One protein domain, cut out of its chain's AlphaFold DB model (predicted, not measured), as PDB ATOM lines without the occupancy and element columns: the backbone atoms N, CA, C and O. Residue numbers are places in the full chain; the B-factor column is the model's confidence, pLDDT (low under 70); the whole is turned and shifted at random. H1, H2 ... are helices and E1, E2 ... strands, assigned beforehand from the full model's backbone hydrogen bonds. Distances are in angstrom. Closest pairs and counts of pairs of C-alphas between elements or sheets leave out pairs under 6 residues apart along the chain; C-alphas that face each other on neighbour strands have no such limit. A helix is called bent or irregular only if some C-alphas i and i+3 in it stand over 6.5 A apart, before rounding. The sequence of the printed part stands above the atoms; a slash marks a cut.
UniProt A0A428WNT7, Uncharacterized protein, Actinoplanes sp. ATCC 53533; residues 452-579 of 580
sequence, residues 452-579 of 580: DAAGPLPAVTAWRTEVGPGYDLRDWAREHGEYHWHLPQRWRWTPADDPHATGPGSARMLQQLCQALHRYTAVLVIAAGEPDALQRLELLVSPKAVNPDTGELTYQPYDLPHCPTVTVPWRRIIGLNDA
ATOM      1  N   ASP A 452      24.418 -28.887  53.833       81.94
ATOM      2  CA  ASP A 452      24.083 -27.890  52.825       81.94
ATOM      3  C   ASP A 452      22.772 -28.215  52.104       81.94
ATOM      4  O   ASP A 452      22.500 -29.354  51.717       81.94
ATOM      5  N   ALA A 453      22.021 -27.165  51.775       77.88
ATOM      6  CA  ALA A 453      20.968 -27.260  50.776       77.88
ATOM      7  C   ALA A 453      21.536 -27.654  49.392       77.88
ATOM      8  O   ALA A 453      22.717 -27.477  49.097       77.88
ATOM      9  N   ALA A 454      20.674 -28.155  48.501       76.06
ATOM     10  CA  ALA A 454      21.084 -28.623  47.172       76.06
ATOM     11  C   ALA A 454      21.718 -27.526  46.282       76.06
ATOM     12  O   ALA A 454      22.500 -27.848  45.387       76.06
ATOM     13  N   GLY A 455      21.398 -26.249  46.524       78.81
ATOM     14  CA  GLY A 455      21.917 -25.095  45.775       78.81
ATOM     15  C   GLY A 455      23.147 -24.422  46.410       78.81
ATOM     16  O   GLY A 455      23.493 -24.714  47.555       78.81
ATOM     17  N   PRO A 456      23.823 -23.507  45.682       80.06
ATOM     18  CA  PRO A 456      24.894 -22.682  46.239       80.06
ATOM     19  C   PRO A 456      24.391 -21.822  47.399       80.06
ATOM     20  O   PRO A 456      23.272 -21.308  47.385       80.06
ATOM     21  N   LEU A 457      25.246 -21.652  48.406       85.88
ATOM     22  CA  LEU A 457      24.969 -20.747  49.518       85.88
ATOM     23  C   LEU A 457      25.015 -19.288  49.021       85.88
ATOM     24  O   LEU A 457      25.847 -18.981  48.162       85.88
ATOM     25  N   PRO A 458      24.212 -18.360  49.580       89.00
ATOM     26  CA  PRO A 458      24.165 -16.968  49.116       89.00
ATOM     27  C   PRO A 458      25.536 -16.280  49.048       89.00
ATOM     28  O   PRO A 458      25.821 -15.550  48.100       89.00
ATOM     29  N   ALA A 459      26.418 -16.561  50.011       90.25
ATOM     30  CA  ALA A 459      27.785 -16.044  50.015       90.25
ATOM     31  C   ALA A 459      28.620 -16.563  48.832       90.25
ATOM     32  O   ALA A 459      29.402 -15.814  48.256       90.25
ATOM     33  N   VAL A 460      28.430 -17.822  48.422       90.38
ATOM     34  CA  VAL A 460      29.122 -18.399  47.259       90.38
ATOM     35  C   VAL A 460      28.672 -17.709  45.976       90.38
ATOM     36  O   VAL A 460      29.517 -17.339  45.165       90.38
ATOM     37  N   THR A 461      27.369 -17.477  45.811       89.50
ATOM     38  CA  THR A 461      26.818 -16.724  44.672       89.50
ATOM     39  C   THR A 461      27.350 -15.288  44.628       89.50
ATOM     40  O   THR A 461      27.771 -14.811  43.568       89.50
ATOM     41  N   ALA A 462      27.424 -14.611  45.778       91.25
ATOM     42  CA  ALA A 462      28.036 -13.287  45.878       91.25
ATOM     43  C   ALA A 462      29.522 -13.318  45.471       91.25
ATOM     44  O   ALA A 462      29.937 -12.563  44.594       91.25
ATOM     45  N   TRP A 463      30.310 -14.256  46.008       93.56
ATOM     46  CA  TRP A 463      31.733 -14.387  45.673       93.56
ATOM     47  C   TRP A 463      31.987 -14.758  44.210       93.56
ATOM     48  O   TRP A 463      32.945 -14.266  43.615       93.56
ATOM     49  N   ARG A 464      31.136 -15.584  43.592       90.62
ATOM     50  CA  ARG A 464      31.202 -15.866  42.146       90.62
ATOM     51  C   ARG A 464      30.971 -14.602  41.322       90.62
ATOM     52  O   ARG A 464      31.671 -14.381  40.338       90.62
ATOM     53  N   THR A 465      30.037 -13.760  41.759       87.88
ATOM     54  CA  THR A 465      29.739 -12.473  41.116       87.88
ATOM     55  C   THR A 465      30.923 -11.507  41.230       87.88
ATOM     56  O   THR A 465      31.311 -10.904  40.233       87.88
ATOM     57  N   GLU A 466      31.553 -11.410  42.406       88.94
ATOM     58  CA  GLU A 466      32.750 -10.582  42.637       88.94
ATOM     59  C   GLU A 466      33.955 -11.017  41.794       88.94
ATOM     60  O   GLU A 466      34.702 -10.185  41.282       88.94
ATOM     61  N   VAL A 467      34.160 -12.330  41.646       82.06
ATOM     62  CA  VAL A 467      35.243 -12.888  40.820       82.06
ATOM     63  C   VAL A 467      35.009 -12.615  39.326       82.06
ATOM     64  O   VAL A 467      35.975 -12.588  38.555       82.06
ATOM     65  N   GLY A 468      33.762 -12.368  38.926       74.38
ATOM     66  CA  GLY A 468      33.373 -12.072  37.555       74.38
ATOM     67  C   GLY A 468      33.353 -13.307  36.644       74.38
ATOM     68  O   GLY A 468      33.685 -14.425  37.066       74.38
ATOM     69  N   PRO A 469      32.953 -13.128  35.371       69.94
ATOM     70  CA  PRO A 469      32.930 -14.217  34.405       69.94
ATOM     71  C   PRO A 469      34.352 -14.755  34.198       69.94
ATOM     72  O   PRO A 469      35.294 -14.000  33.953       69.94
ATOM     73  N   GLY A 470      34.512 -16.075  34.322       71.00
ATOM     74  CA  GLY A 470      35.731 -16.750  33.884       71.00
ATOM     75  C   GLY A 470      35.896 -16.666  32.363       71.00
ATOM     76  O   GLY A 470      34.988 -16.241  31.649       71.00
ATOM     77  N   TYR A 471      37.041 -17.117  31.854       72.31
ATOM     78  CA  TYR A 471      37.165 -17.401  30.427       72.31
ATOM     79  C   TYR A 471      36.152 -18.488  30.064       72.31
ATOM     80  O   TYR A 471      36.138 -19.546  30.702       72.31
ATOM     81  N   ASP A 472      35.312 -18.254  29.051       72.06
ATOM     82  CA  ASP A 472      34.442 -19.317  28.554       72.06
ATOM     83  C   ASP A 472      35.288 -20.334  27.787       72.06
ATOM     84  O   ASP A 472      35.508 -20.249  26.577       72.06
ATOM     85  N   LEU A 473      35.783 -21.322  28.531       72.12
ATOM     86  CA  LEU A 473      36.582 -22.409  27.991       72.12
ATOM     87  C   LEU A 473      35.809 -23.221  26.932       72.12
ATOM     88  O   LEU A 473      36.450 -23.931  26.160       72.12
ATOM     89  N   ARG A 474      34.467 -23.103  26.841       67.88
ATOM     90  CA  ARG A 474      33.644 -23.792  25.822       67.88
ATOM     91  C   ARG A 474      33.782 -23.139  24.464       67.88
ATOM     92  O   ARG A 474      33.852 -23.846  23.462       67.88
ATOM     93  N   ASP A 475      33.756 -21.812  24.428       69.25
ATOM     94  CA  ASP A 475      33.959 -21.048  23.196       69.25
ATOM     95  C   ASP A 475      35.399 -21.227  22.726       69.25
ATOM     96  O   ASP A 475      35.637 -21.621  21.585       69.25
ATOM     97  N   TRP A 476      36.349 -21.115  23.655       69.62
ATOM     98  CA  TRP A 476      37.762 -21.312  23.358       69.62
ATOM     99  C   TRP A 476      38.068 -22.717  22.804       69.62
ATOM    100  O   TRP A 476      38.744 -22.846  21.781       69.62
ATOM    101  N   ALA A 477      37.534 -23.777  23.426       67.56
ATOM    102  CA  ALA A 477      37.728 -25.154  22.959       67.56
ATOM    103  C   ALA A 477      37.053 -25.424  21.601       67.56
ATOM    104  O   ALA A 477      37.581 -26.192  20.797       67.56
ATOM    105  N   ARG A 478      35.908 -24.781  21.315       69.44
ATOM    106  CA  ARG A 478      35.258 -24.844  19.993       69.44
ATOM    107  C   ARG A 478      36.125 -24.227  18.898       69.44
ATOM    108  O   ARG A 478      36.166 -24.766  17.798       69.44
ATOM    109  N   GLU A 479      36.821 -23.136  19.201       69.94
ATOM    110  CA  GLU A 479      37.700 -22.440  18.256       69.94
ATOM    111  C   GLU A 479      39.020 -23.187  17.992       69.94
ATOM    112  O   GLU A 479      39.538 -23.128  16.878       69.94
ATOM    113  N   HIS A 480      39.553 -23.916  18.982       66.19
ATOM    114  CA  HIS A 480      40.903 -24.509  18.927       66.19
ATOM    115  C   HIS A 480      40.928 -26.053  18.828       66.19
ATOM    116  O   HIS A 480      41.999 -26.645  18.673       66.19
ATOM    117  N   GLY A 481      39.763 -26.714  18.848       59.56
ATOM    118  CA  GLY A 481      39.601 -28.163  18.659       59.56
ATOM    119  C   GLY A 481      39.670 -29.004  19.947       59.56
ATOM    120  O   GLY A 481      40.285 -28.629  20.938       59.56
ATOM    121  N   GLU A 482      39.049 -30.194  19.931       56.66
ATOM    122  CA  GLU A 482      38.741 -30.993  21.142       56.66
ATOM    123  C   GLU A 482      39.946 -31.651  21.862       56.66
ATOM    124  O   GLU A 482      39.784 -32.143  22.981       56.66
ATOM    125  N   TYR A 483      41.141 -31.698  21.253       54.31
ATOM    126  CA  TYR A 483      42.248 -32.562  21.714       54.31
ATOM    127  C   TYR A 483      43.526 -31.831  22.155       54.31
ATOM    128  O   TYR A 483      44.455 -32.476  22.645       54.31
ATOM    129  N   HIS A 484      43.573 -30.502  22.047       57.72
ATOM    130  CA  HIS A 484      44.753 -29.707  22.395       57.72
ATOM    131  C   HIS A 484      44.384 -28.602  23.383       57.72
ATOM    132  O   HIS A 484      44.236 -27.439  23.020       57.72
ATOM    133  N   TRP A 485      44.255 -28.963  24.661       63.38
ATOM    134  CA  TRP A 485      44.091 -28.004  25.757       63.38
ATOM    135  C   TRP A 485      45.397 -27.235  26.022       63.38
ATOM    136  O   TRP A 485      46.030 -27.385  27.065       63.38
ATOM    137  N   HIS A 486      45.819 -26.409  25.066       68.44
ATOM    138  CA  HIS A 486      46.812 -25.358  25.276       68.44
ATOM    139  C   HIS A 486      46.113 -24.156  25.907       68.44
ATOM    140  O   HIS A 486      45.841 -23.173  25.225       68.44
ATOM    141  N   LEU A 487      45.757 -24.281  27.188       70.88
ATOM    142  CA  LEU A 487      45.014 -23.247  27.908       70.88
ATOM    143  C   LEU A 487      45.684 -21.872  27.725       70.88
ATOM    144  O   LEU A 487      46.917 -21.793  27.737       70.88
ATOM    145  N   PRO A 488      44.899 -20.793  27.550       68.06
ATOM    146  CA  PRO A 488      45.458 -19.455  27.434       68.06
ATOM    147  C   PRO A 488      46.247 -19.103  28.699       68.06
ATOM    148  O   PRO A 488      45.926 -19.583  29.791       68.06
ATOM    149  N   GLN A 489      47.260 -18.240  28.556       69.88
ATOM    150  CA  GLN A 489      47.955 -17.674  29.713       69.88
ATOM    151  C   GLN A 489      46.911 -17.014  30.624       69.88
ATOM    152  O   GLN A 489      46.205 -16.109  30.174       69.88
ATOM    153  N   ARG A 490      46.813 -17.471  31.883       75.94
ATOM    154  CA  ARG A 490      45.852 -16.983  32.890       75.94
ATOM    155  C   ARG A 490      44.389 -17.282  32.576       75.94
ATOM    156  O   ARG A 490      43.555 -16.381  32.475       75.94
ATOM    157  N   TRP A 491      44.049 -18.562  32.481       82.06
ATOM    158  CA  TRP A 491      42.662 -19.011  32.386       82.06
ATOM    159  C   TRP A 491      41.944 -18.988  33.750       82.06
ATOM    160  O   TRP A 491      42.551 -19.083  34.820       82.06
ATOM    161  N   ARG A 492      40.612 -18.886  33.710       86.06
ATOM    162  CA  ARG A 492      39.730 -18.951  34.884       86.06
ATOM    163  C   ARG A 492      38.416 -19.608  34.502       86.06
ATOM    164  O   ARG A 492      37.837 -19.254  33.485       86.06
ATOM    165  N   TRP A 493      37.919 -20.488  35.352       85.25
ATOM    166  CA  TRP A 493      36.592 -21.077  35.288       85.25
ATOM    167  C   TRP A 493      35.796 -20.696  36.541       85.25
ATOM    168  O   TRP A 493      36.267 -20.888  37.664       85.25
ATOM    169  N   THR A 494      34.579 -20.193  36.342       86.19
ATOM    170  CA  THR A 494      33.620 -19.888  37.410       86.19
ATOM    171  C   THR A 494      32.381 -20.769  37.204       86.19
ATOM    172  O   THR A 494      31.768 -20.700  36.136       86.19
ATOM    173  N   PRO A 495      32.009 -21.619  38.178       80.44
ATOM    174  CA  PRO A 495      30.733 -22.327  38.202       80.44
ATOM    175  C   PRO A 495      29.500 -21.459  37.939       80.44
ATOM    176  O   PRO A 495      29.399 -20.358  38.474       80.44
ATOM    177  N   ALA A 496      28.514 -22.007  37.226       77.75
ATOM    178  CA  ALA A 496      27.153 -21.478  37.275       77.75
ATOM    179  C   ALA A 496      26.472 -21.855  38.607       77.75
ATOM    180  O   ALA A 496      26.852 -22.835  39.256       77.75
ATOM    181  N   ASP A 497      25.453 -21.091  39.004       76.31
ATOM    182  CA  ASP A 497      24.688 -21.356  40.229       76.31
ATOM    183  C   ASP A 497      23.751 -22.557  40.110       76.31
ATOM    184  O   ASP A 497      23.607 -23.313  41.069       76.31
ATOM    185  N   ASP A 498      23.187 -22.778  38.922       71.50
ATOM    186  CA  ASP A 498      22.468 -24.005  38.598       71.50
ATOM    187  C   ASP A 498      23.409 -24.978  37.857       71.50
ATOM    188  O   ASP A 498      23.797 -24.710  36.710       71.50
ATOM    189  N   PRO A 499      23.793 -26.115  38.475       61.09
ATOM    190  CA  PRO A 499      24.644 -27.111  37.828       61.09
ATOM    191  C   PRO A 499      23.970 -27.737  36.594       61.09
ATOM    192  O   PRO A 499      24.661 -28.087  35.633       61.09
ATOM    193  N   HIS A 500      22.634 -27.808  36.556       62.22
ATOM    194  CA  HIS A 500      21.865 -28.351  35.434       62.22
ATOM    195  C   HIS A 500      21.674 -27.346  34.290       62.22
ATOM    196  O   HIS A 500      21.593 -27.761  33.130       62.22
ATOM    197  N   ALA A 501      21.713 -26.038  34.566       59.31
ATOM    198  CA  ALA A 501      21.674 -24.992  33.536       59.31
ATOM    199  C   ALA A 501      22.884 -25.033  32.588       59.31
ATOM    200  O   ALA A 501      22.852 -24.472  31.494       59.31
ATOM    201  N   THR A 502      23.962 -25.717  32.981       55.88
ATOM    202  CA  THR A 502      25.165 -25.832  32.155       55.88
ATOM    203  C   THR A 502      25.029 -26.862  31.018       55.88
ATOM    204  O   THR A 502      25.807 -26.824  30.062       55.88
ATOM    205  N   GLY A 503      24.014 -27.732  31.051       54.31
ATOM    206  CA  GLY A 503      23.748 -28.746  30.026       54.31
ATOM    207  C   GLY A 503      24.841 -29.833  29.883       54.31
ATOM    208  O   GLY A 503      25.954 -29.695  30.398       54.31
ATOM    209  N   PRO A 504      24.576 -30.923  29.132       54.50
ATOM    210  CA  PRO A 504      25.509 -32.054  28.986       54.50
ATOM    211  C   PRO A 504      26.883 -31.676  28.399       54.50
ATOM    212  O   PRO A 504      27.887 -32.339  28.664       54.50
ATOM    213  N   GLY A 505      26.944 -30.600  27.605       58.78
ATOM    214  CA  GLY A 505      28.180 -30.108  26.992       58.78
ATOM    215  C   GLY A 505      29.176 -29.524  27.999       58.78
ATOM    216  O   GLY A 505      30.376 -29.751  27.871       58.78
ATOM    217  N   SER A 506      28.700 -28.836  29.041       61.81
ATOM    218  CA  SER A 506      29.583 -28.221  30.044       61.81
ATOM    219  C   SER A 506      30.170 -29.253  31.006       61.81
ATOM    220  O   SER A 506      31.341 -29.163  31.365       61.81
ATOM    221  N   ALA A 507      29.391 -30.279  31.355       64.81
ATOM    222  CA  ALA A 507      29.853 -31.451  32.096       64.81
ATOM    223  C   ALA A 507      31.006 -32.175  31.380       64.81
ATOM    224  O   ALA A 507      32.059 -32.432  31.969       64.81
ATOM    225  N   ARG A 508      30.830 -32.455  30.082       68.75
ATOM    226  CA  ARG A 508      31.853 -33.091  29.239       68.75
ATOM    227  C   ARG A 508      33.103 -32.222  29.111       68.75
ATOM    228  O   ARG A 508      34.211 -32.742  29.214       68.75
ATOM    229  N   MET A 509      32.934 -30.912  28.944       70.94
ATOM    230  CA  MET A 509      34.059 -29.983  28.896       70.94
ATOM    231  C   MET A 509      34.831 -29.951  30.220       70.94
ATOM    232  O   MET A 509      36.052 -30.009  30.208       70.94
ATOM    233  N   LEU A 510      34.152 -29.904  31.371       72.12
ATOM    234  CA  LEU A 510      34.814 -29.925  32.681       72.12
ATOM    235  C   LEU A 510      35.571 -31.226  32.928       72.12
ATOM    236  O   LEU A 510      36.665 -31.218  33.495       72.12
ATOM    237  N   GLN A 511      35.021 -32.344  32.456       77.25
ATOM    238  CA  GLN A 511      35.705 -33.627  32.483       77.25
ATOM    239  C   GLN A 511      36.970 -33.607  31.610       77.25
ATOM    240  O   GLN A 511      38.022 -34.062  32.060       77.25
ATOM    241  N   GLN A 512      36.898 -33.045  30.400       74.69
ATOM    242  CA  GLN A 512      38.051 -32.868  29.508       74.69
ATOM    243  C   GLN A 512      39.089 -31.898  30.092       74.69
ATOM    244  O   GLN A 512      40.284 -32.184  30.036       74.69
ATOM    245  N   LEU A 513      38.651 -30.811  30.729       76.25
ATOM    246  CA  LEU A 513      39.515 -29.862  31.428       76.25
ATOM    247  C   LEU A 513      40.247 -30.543  32.588       76.25
ATOM    248  O   LEU A 513      41.456 -30.396  32.711       76.25
ATOM    249  N   CYS A 514      39.563 -31.355  33.399       78.56
ATOM    250  CA  CYS A 514      40.219 -32.138  34.452       78.56
ATOM    251  C   CYS A 514      41.224 -33.147  33.882       78.56
ATOM    252  O   CYS A 514      42.292 -33.335  34.456       78.56
ATOM    253  N   GLN A 515      40.922 -33.780  32.743       75.62
ATOM    254  CA  GLN A 515      41.867 -34.670  32.058       75.62
ATOM    255  C   GLN A 515      43.092 -33.911  31.539       75.62
ATOM    256  O   GLN A 515      44.210 -34.402  31.681       75.62
ATOM    257  N   ALA A 516      42.914 -32.708  30.994       73.25
ATOM    258  CA  ALA A 516      44.020 -31.849  30.585       73.25
ATOM    259  C   ALA A 516      44.868 -31.430  31.794       73.25
ATOM    260  O   ALA A 516      46.081 -31.635  31.805       73.25
ATOM    261  N   LEU A 517      44.214 -30.953  32.854       74.25
ATOM    262  CA  LEU A 517      44.831 -30.456  34.084       74.25
ATOM    263  C   LEU A 517      45.358 -31.552  35.016       74.25
ATOM    264  O   LEU A 517      46.031 -31.228  35.984       74.25
ATOM    265  N   HIS A 518      45.133 -32.843  34.743       68.88
ATOM    266  CA  HIS A 518      45.534 -33.929  35.655       68.88
ATOM    267  C   HIS A 518      47.039 -33.954  36.010       68.88
ATOM    268  O   HIS A 518      47.417 -34.607  36.991       68.88
ATOM    269  N   ARG A 519      47.868 -33.270  35.200       65.62
ATOM    270  CA  ARG A 519      49.329 -33.094  35.302       65.62
ATOM    271  C   ARG A 519      49.762 -31.649  35.594       65.62
ATOM    272  O   ARG A 519      50.959 -31.407  35.681       65.62
ATOM    273  N   TYR A 520      48.822 -30.716  35.711       72.12
ATOM    274  CA  TYR A 520      49.087 -29.300  35.949       72.12
ATOM    275  C   TYR A 520      48.547 -28.876  37.319       72.12
ATOM    276  O   TYR A 520      47.632 -29.493  37.875       72.12
ATOM    277  N   THR A 521      49.137 -27.822  37.869       79.88
ATOM    278  CA  THR A 521      48.676 -27.172  39.097       79.88
ATOM    279  C   THR A 521      47.599 -26.155  38.750       79.88
ATOM    280  O   THR A 521      47.776 -25.362  37.828       79.88
ATOM    281  N   ALA A 522      46.499 -26.169  39.490       86.19
ATOM    282  CA  ALA A 522      45.447 -25.164  39.424       86.19
ATOM    283  C   ALA A 522      45.180 -24.607  40.824       86.19
ATOM    284  O   ALA A 522      45.383 -25.299  41.826       86.19
ATOM    285  N   VAL A 523      44.693 -23.373  40.891       89.44
ATOM    286  CA  VAL A 523      44.188 -22.771  42.126       89.44
ATOM    287  C   VAL A 523      42.684 -23.016  42.191       89.44
ATOM    288  O   VAL A 523      41.917 -22.566  41.341       89.44
ATOM    289  N   LEU A 524      42.255 -23.781  43.190       89.88
ATOM    290  CA  LEU A 524      40.853 -24.038  43.497       89.88
ATOM    291  C   LEU A 524      40.404 -23.083  44.603       89.88
ATOM    292  O   LEU A 524      40.915 -23.132  45.721       89.88
ATOM    293  N   VAL A 525      39.430 -22.233  44.287       91.81
ATOM    294  CA  VAL A 525      38.827 -21.283  45.222       91.81
ATOM    295  C   VAL A 525      37.503 -21.850  45.718       91.81
ATOM    296  O   VAL A 525      36.591 -22.090  44.921       91.81
ATOM    297  N   ILE A 526      37.379 -22.065  47.025       91.62
ATOM    298  CA  ILE A 526      36.226 -22.732  47.649       91.62
ATOM    299  C   ILE A 526      35.743 -22.001  48.899       91.62
ATOM    300  O   ILE A 526      36.484 -21.253  49.533       91.62
ATOM    301  N   ALA A 527      34.488 -22.251  49.256       91.75
ATOM    302  CA  ALA A 527      33.871 -21.836  50.503       91.75
ATOM    303  C   ALA A 527      33.951 -22.966  51.538       91.75
ATOM    304  O   ALA A 527      33.231 -23.964  51.431       91.75
ATOM    305  N   ALA A 528      34.815 -22.808  52.537       88.62
ATOM    306  CA  ALA A 528      34.999 -23.768  53.623       88.62
ATOM    307  C   ALA A 528      34.363 -23.279  54.929       88.62
ATOM    308  O   ALA A 528      34.171 -22.077  55.120       88.62
ATOM    309  N   GLY A 529      34.083 -24.213  55.838       85.38
ATOM    310  CA  GLY A 529      33.402 -23.944  57.102       85.38
ATOM    311  C   GLY A 529      31.880 -24.070  57.043       85.38
ATOM    312  O   GLY A 529      31.285 -24.316  55.990       85.38
ATOM    313  N   GLU A 530      31.273 -23.903  58.215       83.50
ATOM    314  CA  GLU A 530      29.826 -23.971  58.429       83.50
ATOM    315  C   GLU A 530      29.104 -22.827  57.680       83.50
ATOM    316  O   GLU A 530      29.711 -21.772  57.457       83.50
ATOM    317  N   PRO A 531      27.822 -22.990  57.289       81.00
ATOM    318  CA  PRO A 531      27.092 -21.996  56.494       81.00
ATOM    319  C   PRO A 531      27.039 -20.575  57.085       81.00
ATOM    320  O   PRO A 531      26.960 -19.606  56.333       81.00
ATOM    321  N   ASP A 532      27.098 -20.439  58.411       79.94
ATOM    322  CA  ASP A 532      27.087 -19.170  59.150       79.94
ATOM    323  C   ASP A 532      28.490 -18.570  59.377       79.94
ATOM    324  O   ASP A 532      28.611 -17.416  59.790       79.94
ATOM    325  N   ALA A 533      29.554 -19.319  59.074       83.56
ATOM    326  CA  ALA A 533      30.948 -18.948  59.320       83.56
ATOM    327  C   ALA A 533      31.864 -19.252  58.115       83.56
ATOM    328  O   ALA A 533      33.024 -19.642  58.279       83.56
ATOM    329  N   LEU A 534      31.339 -19.084  56.896       87.75
ATOM    330  CA  LEU A 534      32.050 -19.395  55.657       87.75
ATOM    331  C   LEU A 534      33.318 -18.556  55.476       87.75
ATOM    332  O   LEU A 534      33.321 -17.337  55.648       87.75
ATOM    333  N   GLN A 535      34.379 -19.209  55.009       88.62
ATOM    334  CA  GLN A 535      35.627 -18.573  54.604       88.62
ATOM    335  C   GLN A 535      35.971 -18.937  53.163       88.62
ATOM    336  O   GLN A 535      35.878 -20.097  52.755       88.62
ATOM    337  N   ARG A 536      36.424 -17.942  52.398       90.44
ATOM    338  CA  ARG A 536      37.009 -18.154  51.073       90.44
ATOM    339  C   ARG A 536      38.432 -18.691  51.228       90.44
ATOM    340  O   ARG A 536      39.277 -18.028  51.825       90.44
ATOM    341  N   LEU A 537      38.696 -19.867  50.665       88.00
ATOM    342  CA  LEU A 537      40.009 -20.512  50.666       88.00
ATOM    343  C   LEU A 537      40.519 -20.729  49.248       88.00
ATOM    344  O   LEU A 537      39.749 -21.076  48.356       88.00
ATOM    345  N   GLU A 538      41.827 -20.566  49.072       88.62
ATOM    346  CA  GLU A 538      42.547 -20.834  47.827       88.62
ATOM    347  C   GLU A 538      43.503 -22.009  48.051       88.62
ATOM    348  O   GLU A 538      44.380 -21.949  48.921       88.62
ATOM    349  N   LEU A 539      43.307 -23.083  47.287       85.94
ATOM    350  CA  LEU A 539      44.045 -24.340  47.401       85.94
ATOM    351  C   LEU A 539      44.816 -24.632  46.113       85.94
ATOM    352  O   LEU A 539      44.249 -24.534  45.026       85.94
ATOM    353  N   LEU A 540      46.072 -25.067  46.228       83.94
ATOM    354  CA  LEU A 540      46.831 -25.601  45.094       83.94
ATOM    355  C   LEU A 540      46.486 -27.074  44.880       83.94
ATOM    356  O   LEU A 540      46.707 -27.926  45.745       83.94
ATOM    357  N   VAL A 541      45.924 -27.387  43.715       85.44
ATOM    358  CA  VAL A 541      45.370 -28.711  43.435       85.44
ATOM    359  C   VAL A 541      45.720 -29.205  42.036       85.44
ATOM    360  O   VAL A 541      45.931 -28.433  41.107       85.44
ATOM    361  N   SER A 542      45.702 -30.522  41.868       85.75
ATOM    362  CA  SER A 542      45.585 -31.196  40.579       85.75
ATOM    363  C   SER A 542      44.167 -31.759  40.444       85.75
ATOM    364  O   SER A 542      43.861 -32.787  41.062       85.75
ATOM    365  N   PRO A 543      43.283 -31.122  39.654       86.25
ATOM    366  CA  PRO A 543      41.942 -31.634  39.381       86.25
ATOM    367  C   PRO A 543      42.016 -33.039  38.772       86.25
ATOM    368  O   PRO A 543      42.857 -33.302  37.910       86.25
ATOM    369  N   LYS A 544      41.169 -33.968  39.229       85.00
ATOM    370  CA  LYS A 544      41.191 -35.369  38.765       85.00
ATOM    371  C   LYS A 544      39.934 -35.762  38.014       85.00
ATOM    372  O   LYS A 544      40.033 -36.408  36.976       85.00
ATOM    373  N   ALA A 545      38.767 -35.413  38.540       84.50
ATOM    374  CA  ALA A 545      37.499 -35.772  37.925       84.50
ATOM    375  C   ALA A 545      36.399 -34.810  38.359       84.50
ATOM    376  O   ALA A 545      36.430 -34.296  39.471       84.50
ATOM    377  N   VAL A 546      35.403 -34.635  37.499       81.19
ATOM    378  CA  VAL A 546      34.117 -34.035  37.859       81.19
ATOM    379  C   VAL A 546      33.053 -35.100  37.674       81.19
ATOM    380  O   VAL A 546      33.035 -35.773  36.639       81.19
ATOM    381  N   ASN A 547      32.187 -35.259  38.669       79.69
ATOM    382  CA  ASN A 547      30.948 -36.000  38.525       79.69
ATOM    383  C   ASN A 547      29.826 -34.998  38.214       79.69
ATOM    384  O   ASN A 547      29.435 -34.238  39.101       79.69
ATOM    385  N   PRO A 548      29.329 -34.951  36.970       68.19
ATOM    386  CA  PRO A 548      28.302 -33.992  36.590       68.19
ATOM    387  C   PRO A 548      26.919 -34.332  37.150       68.19
ATOM    388  O   PRO A 548      26.103 -33.429  37.292       68.19
ATOM    389  N   ASP A 549      26.671 -35.597  37.502       71.25
ATOM    390  CA  ASP A 549      25.381 -36.041  38.035       71.25
ATOM    391  C   ASP A 549      25.218 -35.634  39.502       71.25
ATOM    392  O   ASP A 549      24.131 -35.250  39.928       71.25
ATOM    393  N   THR A 550      26.306 -35.696  40.277       73.62
ATOM    394  CA  THR A 550      26.325 -35.259  41.684       73.62
ATOM    395  C   THR A 550      26.787 -33.815  41.850       73.62
ATOM    396  O   THR A 550      26.652 -33.246  42.931       73.62
ATOM    397  N   GLY A 551      27.325 -33.209  40.788       78.25
ATOM    398  CA  GLY A 551      27.947 -31.896  40.838       78.25
ATOM    399  C   GLY A 551      29.109 -31.879  41.821       78.25
ATOM    400  O   GLY A 551      29.114 -31.097  42.761       78.25
ATOM    401  N   GLU A 552      30.090 -32.752  41.641       86.62
ATOM    402  CA  GLU A 552      31.226 -32.875  42.556       86.62
ATOM    403  C   GLU A 552      32.547 -32.791  41.798       86.62
ATOM    404  O   GLU A 552      32.741 -33.472  40.791       86.62
ATOM    405  N   LEU A 553      33.481 -31.980  42.296       87.06
ATOM    406  CA  LEU A 553      34.855 -31.920  41.811       87.06
ATOM    407  C   LEU A 553      35.750 -32.736  42.742       87.06
ATOM    408  O   LEU A 553      35.891 -32.436  43.923       87.06
ATOM    409  N   THR A 554      36.397 -33.749  42.183       89.62
ATOM    410  CA  THR A 554      37.451 -34.519  42.835       89.62
ATOM    411  C   THR A 554      38.812 -33.950  42.447       89.62
ATOM    412  O   THR A 554      39.157 -33.892  41.261       89.62
ATOM    413  N   TYR A 555      39.621 -33.589  43.436       87.06
ATOM    414  CA  TYR A 555      40.978 -33.090  43.236       87.06
ATOM    415  C   TYR A 555      41.991 -33.834  44.105       87.06
ATOM    416  O   TYR A 555      41.652 -34.532  45.059       87.06
ATOM    417  N   GLN A 556      43.261 -33.694  43.751       84.94
ATOM    418  CA  GLN A 556      44.389 -34.111  44.570       84.94
ATOM    419  C   GLN A 556      45.156 -32.865  45.023       84.94
ATOM    420  O   GLN A 556      45.371 -31.990  44.185       84.94
ATOM    421  N   PRO A 557      45.568 -32.745  46.293       79.38
ATOM    422  CA  PRO A 557      46.449 -31.656  46.716       79.38
ATOM    423  C   PRO A 557      47.765 -31.698  45.930       79.38
ATOM    424  O   PRO A 557      48.332 -32.781  45.757       79.38
ATOM    425  N   TYR A 558      48.227 -30.551  45.426       73.50
ATOM    426  CA  TYR A 558      49.382 -30.500  44.518       73.50
ATOM    427  C   TYR A 558      50.674 -31.007  45.177       73.50
ATOM    428  O   TYR A 558      51.349 -31.865  44.609       73.50
ATOM    429  N   ASP A 559      50.951 -30.576  46.408       66.19
ATOM    430  CA  ASP A 559      52.191 -30.919  47.124       66.19
ATOM    431  C   ASP A 559      52.227 -32.371  47.626       66.19
ATOM    432  O   ASP A 559      53.216 -32.818  48.202       66.19
ATOM    433  N   LEU A 560      51.151 -33.139  47.415       67.31
ATOM    434  CA  LEU A 560      51.020 -34.489  47.944       67.31
ATOM    435  C   LEU A 560      50.400 -35.460  46.909       67.31
ATOM    436  O   LEU A 560      49.278 -35.957  47.089       67.31
ATOM    437  N   PRO A 561      51.141 -35.816  45.839       60.78
ATOM    438  CA  PRO A 561      50.658 -36.615  44.700       60.78
ATOM    439  C   PRO A 561      50.328 -38.085  45.028       60.78
ATOM    440  O   PRO A 561      49.852 -38.830  44.166       60.78
ATOM    441  N   HIS A 562      50.544 -38.517  46.271       61.94
ATOM    442  CA  HIS A 562      50.210 -39.857  46.764       61.94
ATOM    443  C   HIS A 562      49.035 -39.869  47.759       61.94
ATOM    444  O   HIS A 562      48.681 -40.931  48.269       61.94
ATOM    445  N   CYS A 563      48.395 -38.719  48.011       66.25
ATOM    446  CA  CYS A 563      47.190 -38.644  48.841       66.25
ATOM    447  C   CYS A 563      45.969 -39.264  48.180       66.25
ATOM    448  O   CYS A 563      45.833 -39.184  46.951       66.25
ATOM    449  N   PRO A 564      44.993 -39.720  48.989       73.44
ATOM    450  CA  PRO A 564      43.618 -39.808  48.538       73.44
ATOM    451  C   PRO A 564      43.125 -38.470  48.004       73.44
ATOM    452  O   PRO A 564      43.514 -37.396  48.464       73.44
ATOM    453  N   THR A 565      42.258 -38.558  47.011       83.56
ATOM    454  CA  THR A 565      41.596 -37.394  46.448       83.56
ATOM    455  C   THR A 565      40.540 -36.859  47.404       83.56
ATOM    456  O   THR A 565      39.882 -37.638  48.094       83.56
ATOM    457  N   VAL A 566      40.343 -35.547  47.388       85.38
ATOM    458  CA  VAL A 566      39.285 -34.855  48.125       85.38
ATOM    459  C   VAL A 566      38.176 -34.490  47.144       85.38
ATOM    460  O   VAL A 566      38.453 -34.112  46.004       85.38
ATOM    461  N   THR A 567      36.929 -34.619  47.586       89.25
ATOM    462  CA  THR A 567      35.746 -34.266  46.801       89.25
ATOM    463  C   THR A 567      35.094 -33.032  47.405       89.25
ATOM    464  O   THR A 567      34.837 -33.003  48.605       89.25
ATOM    465  N   VAL A 568      34.828 -32.026  46.572       89.62
ATOM    466  CA  VAL A 568      34.108 -30.802  46.945       89.62
ATOM    467  C   VAL A 568      32.861 -30.686  46.073       89.62
ATOM    468  O   VAL A 568      32.967 -30.810  44.846       89.62
ATOM    469  N   PRO A 569      31.682 -30.419  46.653       89.06
ATOM    470  CA  PRO A 569      30.474 -30.226  45.874       89.06
ATOM    471  C   PRO A 569      30.487 -28.864  45.173       89.06
ATOM    472  O   PRO A 569      30.977 -27.861  45.693       89.06
ATOM    473  N   TRP A 570      29.881 -28.809  43.992       85.69
ATOM    474  CA  TRP A 570      29.874 -27.663  43.083       85.69
ATOM    475  C   TRP A 570      29.367 -26.401  43.773       85.69
ATOM    476  O   TRP A 570      29.937 -25.329  43.596       85.69
ATOM    477  N   ARG A 571      28.360 -26.541  44.638       86.62
ATOM    478  CA  ARG A 571      27.771 -25.472  45.457       86.62
ATOM    479  C   ARG A 571      28.755 -24.764  46.403       86.62
ATOM    480  O   ARG A 571      28.454 -23.661  46.840       86.62
ATOM    481  N   ARG A 572      29.918 -25.360  46.700       90.38
ATOM    482  CA  ARG A 572      30.998 -24.761  47.506       90.38
ATOM    483  C   ARG A 572      32.156 -24.215  46.668       90.38
ATOM    484  O   ARG A 572      33.045 -23.568  47.215       90.38
ATOM    485  N   ILE A 573      32.168 -24.442  45.355       90.50
ATOM    486  CA  ILE A 573      33.240 -23.976  44.468       90.50
ATOM    487  C   ILE A 573      32.953 -22.539  44.041       90.50
ATOM    488  O   ILE A 573      31.911 -22.255  43.453       90.50
ATOM    489  N   ILE A 574      33.892 -21.636  44.302       91.88
ATOM    490  CA  ILE A 574      33.834 -20.241  43.855       91.88
ATOM    491  C   ILE A 574      34.477 -20.124  42.468       91.88
ATOM    492  O   ILE A 574      33.931 -19.458  41.595       91.88
ATOM    493  N   GLY A 575      35.593 -20.818  42.230       89.44
ATOM    494  CA  GLY A 575      36.242 -20.863  40.921       89.44
ATOM    495  C   GLY A 575      37.449 -21.798  40.870       89.44
ATOM    496  O   GLY A 575      37.921 -22.275  41.899       89.44
ATOM    497  N   LEU A 576      37.949 -22.045  39.662       88.56
ATOM    498  CA  LEU A 576      39.208 -22.744  39.388       88.56
ATOM    499  C   LEU A 576      40.011 -21.908  38.393       88.56
ATOM    500  O   LEU A 576      39.457 -21.460  37.392       88.56
ATOM    501  N   ASN A 577      41.290 -21.674  38.636       88.06
ATOM    502  CA  ASN A 577      42.110 -20.823  37.776       88.06
ATOM    503  C   ASN A 577      43.554 -21.319  37.663       88.06
ATOM    504  O   ASN A 577      43.977 -22.233  38.374       88.06
ATOM    505  N   ASP A 578      44.277 -20.733  36.709       84.31
ATOM    506  CA  ASP A 578      45.717 -20.922  36.558       84.31
ATOM    507  C   ASP A 578      46.458 -20.557  37.853       84.31
ATOM    508  O   ASP A 578      46.060 -19.632  38.564       84.31
ATOM    509  N   ALA A 579      47.532 -21.285  38.158       73.12
ATOM    510  CA  ALA A 579      48.372 -21.013  39.321       73.12
ATOM    511  C   ALA A 579      49.409 -19.895  39.078       73.12
ATOM    512  O   ALA A 579      50.072 -19.490  40.034       73.12
TER     513      ALA A 579
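Overview. This is residues 452 to 579 of the 580 residues of an uncharacterized protein of Actinoplanes sp. ATCC 53533 (UniProt A0A428WNT7). A strongly twisted sheet of five strands folds over at a bend in E2, with E1 and E5 on one part of it and E3 and E4 on the other. H1 covers E1 and E5, H3 lies beside E2, and H2 sits off the sheet, where the long link that follows it starts back to pair briefly with E5. The printed part has 128 residues, with H1, H2, H3, E1, E2, E3, E4 and E5 along the chain; the sheet runs E4, E3, E2, E1, E5, all antiparallel, and the class is mixed, helices and strands. The whole is compact, with a radius of gyration of the C-alphas of 14.0 A and spans of 43 by 35 by 27 A.

Arrangement. Start at H1, residues 458 to 467, which is on the sheet at a height over the sheet of 8.8 A, over E1, residues 522 to 528, and only just over E5, residues 573 to 578, with 3 of its C-alphas falling there. The closest C-alphas of H1 and E5 are those of Arg 464 and Ile 574, 5.4 A apart. Next comes H2, residues 473 to 480, which is not on the sheet. It is close but not clearly touching H3, residues 500 to 517, with C-alphas 474 and 509 closest at 6.9 A. H3 stands at the sheet's level, only just, at 3.7 A; it touches E2, residues 535 to 547, closest at the C-alphas of Cys 514 and Pro 543, 5.2 A. E1 to E4 form a meander, each strand the antiparallel neighbour of the one before. In the hairpin E1 and E2, look at N 524 and O 539, 2.8 A; in that of E2 and E3, residues 552 to 557, at N 544 and O 554, 2.9 A. E4, residues 566 to 569, makes a hairpin with E3, with N 553 and O 568 at 2.9 A. E5 pairs with E1 through N 523 and O 577, 2.9 A. Every O i to N i+4 pair is within hydrogen-bond range in H1 and H2, and 10 of 14 are in H3.

Along the chain. Find C-alpha 458 at (24.165, -16.968, 49.116), where H1 begins its 14.4 A. H3 measures 23.1 A, is irregular, with C-alphas 501 and 504 9.2 A apart, and has a kink of 59 degrees near residue 507. E1 measures 17.7 A. E2 measures 24.2 A and bends by 106 degrees at residue 544. E5 ends at C-alpha 578, (45.717, -20.922, 36.558).

Size, cuts and confidence. The C-alphas of Gly 481 and Asp 532 are the two farthest apart, 43.3 A. The printed part has no cut. The link H2 to H3 is long, 19 residues. Confidence is under 70 in 34 residues, among them 474 to 486 and 499 to 508.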